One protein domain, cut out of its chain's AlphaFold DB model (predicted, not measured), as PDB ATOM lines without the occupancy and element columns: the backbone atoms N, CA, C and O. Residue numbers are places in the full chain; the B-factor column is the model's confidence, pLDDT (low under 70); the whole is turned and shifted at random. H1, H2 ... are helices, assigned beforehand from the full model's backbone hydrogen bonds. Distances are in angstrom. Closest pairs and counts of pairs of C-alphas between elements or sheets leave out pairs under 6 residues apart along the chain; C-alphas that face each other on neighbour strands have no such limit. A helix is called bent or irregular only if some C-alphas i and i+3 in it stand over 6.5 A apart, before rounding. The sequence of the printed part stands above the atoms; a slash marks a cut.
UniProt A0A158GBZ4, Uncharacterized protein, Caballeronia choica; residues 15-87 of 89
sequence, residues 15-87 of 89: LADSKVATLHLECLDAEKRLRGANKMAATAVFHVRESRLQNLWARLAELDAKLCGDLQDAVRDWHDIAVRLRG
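This is residues 15 to 87 of the 89 residues of an uncharacterized protein of Caballeronia choica (UniProt A0A158GBZ4). A long helical hairpin with arms of unequal length: the long helix H1 makes the length of the whole, and at its last residues the printed part folds back into the shorter helix H2. The two helices make a narrow V, meeting near the fold and spreading from there, while most of H1 and much of H2 stand free. The printed part has 73 residues with two named helices, H1 then H2, and no named strand; its class is all helix. The whole is extended, with a radius of gyration of the C-alphas of 21.7 A, and spans 69 by 25 by 6 A.

H1 is residues 18 to 63, 67.8 A from first to last C-alpha, and begins with C-alpha 18 at (276.913, 360.935, 348.117). Its last C-alpha, of Leu 63, is at (282.786, 375.210, 414.152). After Asp 64 comes H2, residues 65 to 84, 29.0 A long, which ends with C-alpha 84 at (283.218, 388.500, 383.982).

H1 and H2 form a helical hairpin, joined by a tight link of 1 residue. They run opposite ways at a shallow tilt of 23 degrees. They touch with residues 57 to 61 of H1 and 67 to 68 of H2 alone, and their closest C-alphas, those of Ala 61 and Cys 68, are 5.4 A apart. Residues 25 to 55 of H1 stand free, and so do residues 73 to 87, of which 73 to 84 belong to H2. In H2 every O i to N i+4 pair is within hydrogen-bond range; in H1 41 of 42 are. Neither helix is bent.

The outline is a rod, and the two C-alphas farthest apart, those of Ala 16 and Leu 63, are 69.3 A apart. The printed part has no cut. The mean pLDDT of the printed part is 84.3, and no printed residue is under 70.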
ATOM      1  N   LEU A  15     281.180 367.537 348.770       75.75
ATOM      2  CA  LEU A  15     279.855 367.013 349.138       75.75
ATOM      3  C   LEU A  15     279.025 366.498 347.945       75.75
ATOM      4  O   LEU A  15     277.952 365.937 348.151       75.75
ATOM      5  N   ALA A  16     279.494 366.681 346.705       82.25
ATOM      6  CA  ALA A  16     278.814 366.159 345.517       82.25
ATOM      7  C   ALA A  16     278.887 364.621 345.424       82.25
ATOM      8  O   ALA A  16     278.052 364.001 344.766       82.25
ATOM      9  N   ASP A  17     279.857 363.999 346.104       88.44
ATOM     10  CA  ASP A  17     279.894 362.555 346.316       88.44
ATOM     11  C   ASP A  17     278.955 362.175 347.473       88.44
ATOM     12  O   ASP A  17     279.162 362.547 348.631       88.44
ATOM     13  N   SER A  18     277.926 361.386 347.158       85.50
ATOM     14  CA  SER A  18     276.913 360.935 348.117       85.50
ATOM     15  C   SER A  18     277.499 360.167 349.312       85.50
ATOM     16  O   SER A  18     276.987 360.298 350.428       85.50
ATOM     17  N   LYS A  19     278.589 359.410 349.129       85.75
ATOM     18  CA  LYS A  19     279.251 358.686 350.226       85.75
ATOM     19  C   LYS A  19     279.970 359.649 351.163       85.75
ATOM     20  O   LYS A  19     279.870 359.504 352.379       85.75
ATOM     21  N   VAL A  20     280.644 360.654 350.606       83.19
ATOM     22  CA  VAL A  20     281.336 361.694 351.384       83.19
ATOM     23  C   VAL A  20     280.333 362.545 352.161       83.19
ATOM     24  O   VAL A  20     280.533 362.791 353.349       83.19
ATOM     25  N   ALA A  21     279.216 362.928 351.535       79.69
ATOM     26  CA  ALA A  21     278.145 363.664 352.202       79.69
ATOM     27  C   ALA A  21     277.536 362.877 353.376       79.69
ATOM     28  O   ALA A  21     277.329 363.434 354.453       79.69
ATOM     29  N   THR A  22     277.302 361.574 353.190       83.06
ATOM     30  CA  THR A  22     276.752 360.698 354.237       83.06
ATOM     31  C   THR A  22     277.701 360.600 355.431       83.06
ATOM     32  O   THR A  22     277.297 360.875 356.559       83.06
ATOM     33  N   LEU A  23     278.983 360.313 355.180       84.81
ATOM     34  CA  LEU A  23     280.002 360.238 356.232       84.81
ATOM     35  C   LEU A  23     280.162 361.568 356.980       84.81
ATOM     36  O   LEU A  23     280.304 361.581 358.200       84.81
ATOM     37  N   HIS A  24     280.105 362.699 356.272       81.62
ATOM     38  CA  HIS A  24     280.184 364.015 356.902       81.62
ATOM     39  C   HIS A  24     279.019 364.261 357.872       81.62
ATOM     40  O   HIS A  24     279.240 364.714 358.996       81.62
ATOM     41  N   LEU A  25     277.790 363.912 357.475       83.56
ATOM     42  CA  LEU A  25     276.610 364.031 358.334       83.56
ATOM     43  C   LEU A  25     276.692 363.110 359.560       83.56
ATOM     44  O   LEU A  25     276.377 363.545 360.669       83.56
ATOM     45  N   GLU A  26     277.165 361.874 359.389       83.50
ATOM     46  CA  GLU A  26     277.388 360.932 360.494       83.50
ATOM     47  C   GLU A  26     278.428 361.457 361.494       83.50
ATOM     48  O   GLU A  26     278.214 361.394 362.707       83.50
ATOM     49  N   CYS A  27     279.529 362.039 361.005       82.88
ATOM     50  CA  CYS A  27     280.536 362.668 361.857       82.88
ATOM     51  C   CYS A  27     279.975 363.870 362.631       82.88
ATOM     52  O   CYS A  27     280.250 363.995 363.828       82.88
ATOM     53  N   LEU A  28     279.176 364.731 361.992       81.88
ATOM     54  CA  LEU A  28     278.545 365.878 362.658       81.88
ATOM     55  C   LEU A  28     277.569 365.440 363.756       81.88
ATOM     56  O   LEU A  28     277.548 366.026 364.843       81.88
ATOM     57  N   ASP A  29     276.775 364.399 363.502       80.50
ATOM     58  CA  ASP A  29     275.851 363.858 364.498       80.50
ATOM     59  C   ASP A  29     276.603 363.203 365.671       80.50
ATOM     60  O   ASP A  29     276.290 363.455 366.839       80.50
ATOM     61  N   ALA A  30     277.670 362.449 365.387       78.94
ATOM     62  CA  ALA A  30     278.550 361.901 366.416       78.94
ATOM     63  C   ALA A  30     279.192 363.009 367.271       78.94
ATOM     64  O   ALA A  30     279.184 362.924 368.502       78.94
ATOM     65  N   GLU A  31     279.678 364.090 366.655       78.50
ATOM     66  CA  GLU A  31     280.243 365.242 367.365       78.50
ATOM     67  C   GLU A  31     279.190 365.940 368.242       78.50
ATOM     68  O   GLU A  31     279.470 366.314 369.386       78.50
ATOM     69  N   LYS A  32     277.953 366.085 367.751       79.12
ATOM     70  CA  LYS A  32     276.834 366.648 368.521       79.12
ATOM     71  C   LYS A  32     276.514 365.796 369.750       79.12
ATOM     72  O   LYS A  32     276.383 366.346 370.848       79.12
ATOM     73  N   ARG A  33     276.439 364.471 369.595       75.19
ATOM     74  CA  ARG A  33     276.214 363.526 370.703       75.19
ATOM     75  C   ARG A  33     277.350 363.577 371.723       75.19
ATOM     76  O   ARG A  33     277.084 363.675 372.918       75.19
ATOM     77  N   LEU A  34     278.604 363.592 371.266       73.94
ATOM     78  CA  LEU A  34     279.785 363.701 372.130       73.94
ATOM     79  C   LEU A  34     279.819 365.026 372.900       73.94
ATOM     80  O   LEU A  34     280.077 365.029 374.104       73.94
ATOM     81  N   ARG A  35     279.499 366.152 372.249       72.44
ATOM     82  CA  ARG A  35     279.341 367.445 372.934       72.44
ATOM     83  C   ARG A  35     278.236 367.394 373.987       72.44
ATOM     84  O   ARG A  35     278.435 367.910 375.084       72.44
ATOM     85  N   GLY A  36     277.101 366.767 373.679       75.19
ATOM     86  CA  GLY A  36     276.011 366.555 374.635       75.19
ATOM     87  C   GLY A  36     276.446 365.735 375.853       75.19
ATOM     88  O   GLY A  36     276.252 366.167 376.987       75.19
ATOM     89  N   ALA A  37     277.109 364.600 375.628       74.38
ATOM     90  CA  ALA A  37     277.635 363.742 376.689       74.38
ATOM     91  C   ALA A  37     278.673 364.457 377.567       74.38
ATOM     92  O   ALA A  37     278.627 364.343 378.790       74.38
ATOM     93  N   ASN A  38     279.564 365.253 376.966       72.50
ATOM     94  CA  ASN A  38     280.542 366.053 377.700       72.50
ATOM     95  C   ASN A  38     279.855 367.095 378.602       72.50
ATOM     96  O   ASN A  38     280.191 367.209 379.779       72.50
ATOM     97  N   LYS A  39     278.825 367.788 378.094       77.44
ATOM     98  CA  LYS A  39     278.019 368.708 378.914       77.44
ATOM     99  C   LYS A  39     277.370 367.989 380.099       77.44
ATOM    100  O   LYS A  39     277.487 368.469 381.219       77.44
ATOM    101  N   MET A  40     276.754 366.825 379.879       76.81
ATOM    102  CA  MET A  40     276.139 366.046 380.964       76.81
ATOM    103  C   MET A  40     277.161 365.597 382.015       76.81
ATOM    104  O   MET A  40     276.903 365.717 383.211       76.81
ATOM    105  N   ALA A  41     278.335 365.127 381.587       74.56
ATOM    106  CA  ALA A  41     279.410 364.742 382.496       74.56
ATOM    107  C   ALA A  41     279.917 365.940 383.317       74.56
ATOM    108  O   ALA A  41     280.096 365.824 384.529       74.56
ATOM    109  N   ALA A  42     280.094 367.102 382.684       72.25
ATOM    110  CA  ALA A  42     280.474 368.332 383.371       72.25
ATOM    111  C   ALA A  42     279.426 368.752 384.418       72.25
ATOM    112  O   ALA A  42     279.797 369.069 385.548       72.25
ATOM    113  N   THR A  43     278.133 368.682 384.084       75.94
ATOM    114  CA  THR A  43     277.030 368.958 385.019       75.94
ATOM    115  C   THR A  43     277.006 367.969 386.187       75.94
ATOM    116  O   THR A  43     276.880 368.379 387.337       75.94
ATOM    117  N   ALA A  44     277.186 366.672 385.931       77.62
ATOM    118  CA  ALA A  44     277.227 365.665 386.990       77.62
ATOM    119  C   ALA A  44     278.401 365.902 387.959       77.62
ATOM    120  O   ALA A  44     278.226 365.869 389.177       77.62
ATOM    121  N   VAL A  45     279.590 366.208 387.430       77.38
ATOM    122  CA  VAL A  45     280.764 366.562 388.245       77.38
ATOM    123  C   VAL A  45     280.515 367.837 389.048       77.38
ATOM    124  O   VAL A  45     280.920 367.902 390.211       77.38
ATOM    125  N   PHE A  46     279.853 368.835 388.457       79.75
ATOM    126  CA  PHE A  46     279.465 370.054 389.158       79.75
ATOM    127  C   PHE A  46     278.564 369.738 390.356       79.75
ATOM    128  O   PHE A  46     278.925 370.095 391.473       79.75
ATOM    129  N   HIS A  47     277.482 368.978 390.167       78.25
ATOM    130  CA  HIS A  47     276.570 368.625 391.260       78.25
ATOM    131  C   HIS A  47     277.243 367.820 392.376       78.25
ATOM    132  O   HIS A  47     277.021 368.088 393.554       78.25
ATOM    133  N   VAL A  48     278.111 366.861 392.036       84.88
ATOM    134  CA  VAL A  48     278.859 366.095 393.050       84.88
ATOM    135  C   VAL A  48     279.777 367.010 393.866       84.88
ATOM    136  O   VAL A  48     279.865 366.877 395.089       84.88
ATOM    137  N   ARG A  49     280.463 367.952 393.208       83.88
ATOM    138  CA  ARG A  49     281.328 368.928 393.888       83.88
ATOM    139  C   ARG A  49     280.524 369.889 394.752       83.88
ATOM    140  O   ARG A  49     280.938 370.148 395.875       83.88
ATOM    141  N   GLU A  50     279.397 370.372 394.250       87.88
ATOM    142  CA  GLU A  50     278.497 371.277 394.961       87.88
ATOM    143  C   GLU A  50     277.931 370.615 396.220       87.88
ATOM    144  O   GLU A  50     278.052 371.174 397.305       87.88
ATOM    145  N   SER A  51     277.434 369.379 396.118       83.94
ATOM    146  CA  SER A  51     276.947 368.617 397.274       83.94
ATOM    147  C   SER A  51     278.046 368.388 398.317       83.94
ATOM    148  O   SER A  51     277.845 368.594 399.516       83.94
ATOM    149  N   ARG A  52     279.257 368.021 397.877       86.75
ATOM    150  CA  ARG A  52     280.401 367.873 398.787       86.75
ATOM    151  C   ARG A  52     280.765 369.196 399.463       86.75
ATOM    152  O   ARG A  52     281.091 369.189 400.647       86.75
ATOM    153  N   LEU A  53     280.723 370.303 398.727       89.75
ATOM    154  CA  LEU A  53     281.021 371.632 399.248       89.75
ATOM    155  C   LEU A  53     279.962 372.089 400.263       89.75
ATOM    156  O   LEU A  53     280.332 372.577 401.324       89.75
ATOM    157  N   GLN A  54     278.674 371.850 399.999       90.88
ATOM    158  CA  GLN A  54     277.582 372.126 400.943       90.88
ATOM    159  C   GLN A  54     277.789 371.407 402.281       90.88
ATOM    160  O   GLN A  54     277.685 372.026 403.338       90.88
ATOM    161  N   ASN A  55     278.174 370.127 402.247       92.50
ATOM    162  CA  ASN A  55     278.477 369.371 403.464       92.50
ATOM    163  C   ASN A  55     279.669 369.955 404.242       92.50
ATOM    164  O   ASN A  55     279.687 369.923 405.471       92.50
ATOM    165  N   LEU A  56     280.681 370.481 403.544       91.38
ATOM    166  CA  LEU A  56     281.825 371.132 404.186       91.38
ATOM    167  C   LEU A  56     281.440 372.483 404.796       91.38
ATOM    168  O   LEU A  56     281.892 372.777 405.899       91.38
ATOM    169  N   TRP A  57     280.576 373.261 404.136       93.75
ATOM    170  CA  TRP A  57     280.052 374.506 404.697       93.75
ATOM    171  C   TRP A  57     279.242 374.281 405.965       93.75
ATOM    172  O   TRP A  57     279.451 375.003 406.933       93.75
ATOM    173  N   ALA A  58     278.375 373.266 405.991       92.12
ATOM    174  CA  ALA A  58     277.612 372.921 407.189       92.12
ATOM    175  C   ALA A  58     278.543 372.609 408.372       92.12
ATOM    176  O   ALA A  58     278.430 373.212 409.435       92.12
ATOM    177  N   ARG A  59     279.544 371.750 408.145       94.25
ATOM    178  CA  ARG A  59     280.548 371.402 409.161       94.25
ATOM    179  C   ARG A  59     281.384 372.598 409.614       94.25
ATOM    180  O   ARG A  59     281.765 372.666 410.774       94.25
ATOM    181  N   LEU A  60     281.713 373.515 408.705       93.25
ATOM    182  CA  LEU A  60     282.447 374.724 409.063       93.25
ATOM    183  C   LEU A  60     281.571 375.686 409.867       93.25
ATOM    184  O   LEU A  60     282.058 376.251 410.834       93.25
ATOM    185  N   ALA A  61     280.296 375.838 409.513       94.75
ATOM    186  CA  ALA A  61     279.365 376.695 410.242       94.75
ATOM    187  C   ALA A  61     279.147 376.227 411.690       94.75
ATOM    188  O   ALA A  61     279.004 377.061 412.579       94.75
ATOM    189  N   GLU A  62     279.164 374.911 411.932       96.19
ATOM    190  CA  GLU A  62     279.124 374.332 413.284       96.19
ATOM    191  C   GLU A  62     280.364 374.682 414.124       96.19
ATOM    192  O   GLU A  62     280.267 374.781 415.346       96.19
ATOM    193  N   LEU A  63     281.525 374.869 413.485       95.56
ATOM    194  CA  LEU A  63     282.786 375.210 414.152       95.56
ATOM    195  C   LEU A  63     282.967 376.723 414.316       95.56
ATOM    196  O   LEU A  63     283.368 377.188 415.380       95.56
ATOM    197  N   ASP A  64     282.703 377.478 413.253       96.38
ATOM    198  CA  ASP A  64     282.837 378.927 413.187       96.38
ATOM    199  C   ASP A  64     281.913 379.488 412.094       96.38
ATOM    200  O   ASP A  64     282.228 379.521 410.898       96.38
ATOM    201  N   ALA A  65     280.740 379.952 412.524       94.06
ATOM    202  CA  ALA A  65     279.740 380.532 411.638       94.06
ATOM    203  C   ALA A  65     280.220 381.822 410.955       94.06
ATOM    204  O   ALA A  65     279.815 382.095 409.824       94.06
ATOM    205  N   LYS A  66     281.092 382.601 411.608       95.56
ATOM    206  CA  LYS A  66     281.603 383.855 411.046       95.56
ATOM    207  C   LYS A  66     282.590 383.565 409.922       95.56
ATOM    208  O   LYS A  66     282.417 384.075 408.820       95.56
ATOM    209  N   LEU A  67     283.562 382.689 410.174       92.88
ATOM    210  CA  LEU A  67     284.525 382.267 409.159       92.88
ATOM    211  C   LEU A  67     283.836 381.593 407.965       92.88
ATOM    212  O   LEU A  67     284.249 381.790 406.823       92.88
ATOM    213  N   CYS A  68     282.778 380.813 408.210       95.25
ATOM    214  CA  CYS A  68     281.974 380.230 407.139       95.25
ATOM    215  C   CYS A  68     281.344 381.311 406.245       95.25
ATOM    216  O   CYS A  68     281.445 381.212 405.023       95.25
ATOM    217  N   GLY A  69     280.760 382.355 406.843       92.75
ATOM    218  CA  GLY A  69     280.209 383.499 406.111       92.75
ATOM    219  C   GLY A  69     281.266 384.231 405.282       92.75
ATOM    220  O   GLY A  69     281.115 384.344 404.067       92.75
ATOM    221  N   ASP A  70     282.378 384.620 405.911       94.81
ATOM    222  CA  ASP A  70     283.470 385.351 405.251       94.81
ATOM    223  C   ASP A  70     284.028 384.574 404.037       94.81
ATOM    224  O   ASP A  70     284.316 385.142 402.981       94.81
ATOM    225  N   LEU A  71     284.153 383.245 404.155       91.56
ATOM    226  CA  LEU A  71     284.613 382.391 403.059       91.56
ATOM    227  C   LEU A  71     283.569 382.217 401.951       91.56
ATOM    228  O   LEU A  71     283.942 382.143 400.779       91.56
ATOM    229  N   GLN A  72     282.281 382.134 402.288       91.31
ATOM    230  CA  GLN A  72     281.216 382.059 401.286       91.31
ATOM    231  C   GLN A  72     281.139 383.337 400.447       91.31
ATOM    232  O   GLN A  72     280.960 383.248 399.230       91.31
ATOM    233  N   ASP A  73     281.322 384.498 401.074       93.38
ATOM    234  CA  ASP A  73     281.356 385.784 400.380       93.38
ATOM    235  C   ASP A  73     282.594 385.893 399.478       93.38
ATOM    236  O   ASP A  73     282.460 386.171 398.287       93.38
ATOM    237  N   ALA A  74     283.781 385.521 399.970       89.81
ATOM    238  CA  ALA A  74     284.996 385.497 399.149       89.81
ATOM    239  C   ALA A  74     284.880 384.561 397.926       89.81
ATOM    240  O   ALA A  74     285.341 384.886 396.829       89.81
ATOM    241  N   VAL A  75     284.245 383.393 398.087       89.19
ATOM    242  CA  VAL A  75     283.984 382.463 396.975       89.19
ATOM    243  C   VAL A  75     283.012 383.066 395.957       89.19
ATOM    244  O   VAL A  75     283.185 382.838 394.757       89.19
ATOM    245  N   ARG A  76     282.013 383.835 396.405       87.75
ATOM    246  CA  ARG A  76     281.072 384.537 395.522       87.75
ATOM    247  C   ARG A  76     281.780 385.612 394.705       87.75
ATOM    248  O   ARG A  76     281.650 385.608 393.485       87.75
ATOM    249  N   ASP A  77     282.622 386.419 395.340       90.31
ATOM    250  CA  ASP A  77     283.417 387.443 394.656       90.31
ATOM    251  C   ASP A  77     284.327 386.830 393.582       90.31
ATOM    252  O   ASP A  77     284.424 387.322 392.455       90.31
ATOM    253  N   TRP A  78     284.977 385.703 393.891       85.94
ATOM    254  CA  TRP A  78     285.790 384.979 392.911       85.94
ATOM    255  C   TRP A  78     284.959 384.398 391.769       85.94
ATOM    256  O   TRP A  78     285.427 384.372 390.627       85.94
ATOM    257  N   HIS A  79     283.744 383.929 392.056       83.69
ATOM    258  CA  HIS A  79     282.829 383.457 391.026       83.69
ATOM    259  C   HIS A  79     282.450 384.588 390.070       83.69
ATOM    260  O   HIS A  79     282.582 384.412 388.858       83.69
ATOM    261  N   ASP A  80     282.080 385.752 390.598       83.69
ATOM    262  CA  ASP A  80     281.710 386.927 389.806       83.69
ATOM    263  C   ASP A  80     282.870 387.387 388.916       83.69
ATOM    264  O   ASP A  80     282.696 387.620 387.716       83.69
ATOM    265  N   ILE A  81     284.095 387.423 389.453       81.31
ATOM    266  CA  ILE A  81     285.302 387.703 388.663       81.31
ATOM    267  C   ILE A  81     285.468 386.662 387.544       81.31
ATOM    268  O   ILE A  81     285.729 387.017 386.393       81.31
ATOM    269  N   ALA A  82     285.293 385.375 387.846       76.12
ATOM    270  CA  ALA A  82     285.426 384.306 386.862       76.12
ATOM    271  C   ALA A  82     284.318 384.315 385.790       76.12
ATOM    272  O   ALA A  82     284.547 383.841 384.672       76.12
ATOM    273  N   VAL A  83     283.115 384.807 386.102       78.50
ATOM    274  CA  VAL A  83     282.025 385.020 385.133       78.50
ATOM    275  C   VAL A  83     282.373 386.180 384.204       78.50
ATOM    276  O   VAL A  83     282.390 385.985 382.986       78.50
ATOM    277  N   ARG A  84     282.787 387.325 384.760       78.25
ATOM    278  CA  ARG A  84     283.218 388.500 383.982       78.25
ATOM    279  C   ARG A  84     284.372 388.181 383.034       78.25
ATOM    280  O   ARG A  84     284.332 388.540 381.861       78.25
ATOM    281  N   LEU A  85     285.379 387.434 383.499       76.00
ATOM    282  CA  LEU A  85     286.516 387.008 382.667       76.00
ATOM    283  C   LEU A  85     286.117 386.071 381.513       76.00
ATOM    284  O   LEU A  85     286.856 385.955 380.537       76.00
ATOM    285  N   ARG A  86     284.964 385.396 381.605       76.62
ATOM    286  CA  ARG A  86     284.403 384.554 380.535       76.62
ATOM    287  C   ARG A  86     283.439 385.307 379.613       76.62
ATOM    288  O   ARG A  86     282.895 384.685 378.704       76.62
ATOM    289  N   GLY A  87     283.254 386.612 379.819       72.81
ATOM    290  CA  GLY A  87     282.331 387.435 379.039       72.81
ATOM    291  C   GLY A  87     280.860 387.254 379.421       72.81
ATOM    292  O   GLY A  87     279.999 387.529 378.593       72.81
TER     293      GLY A  87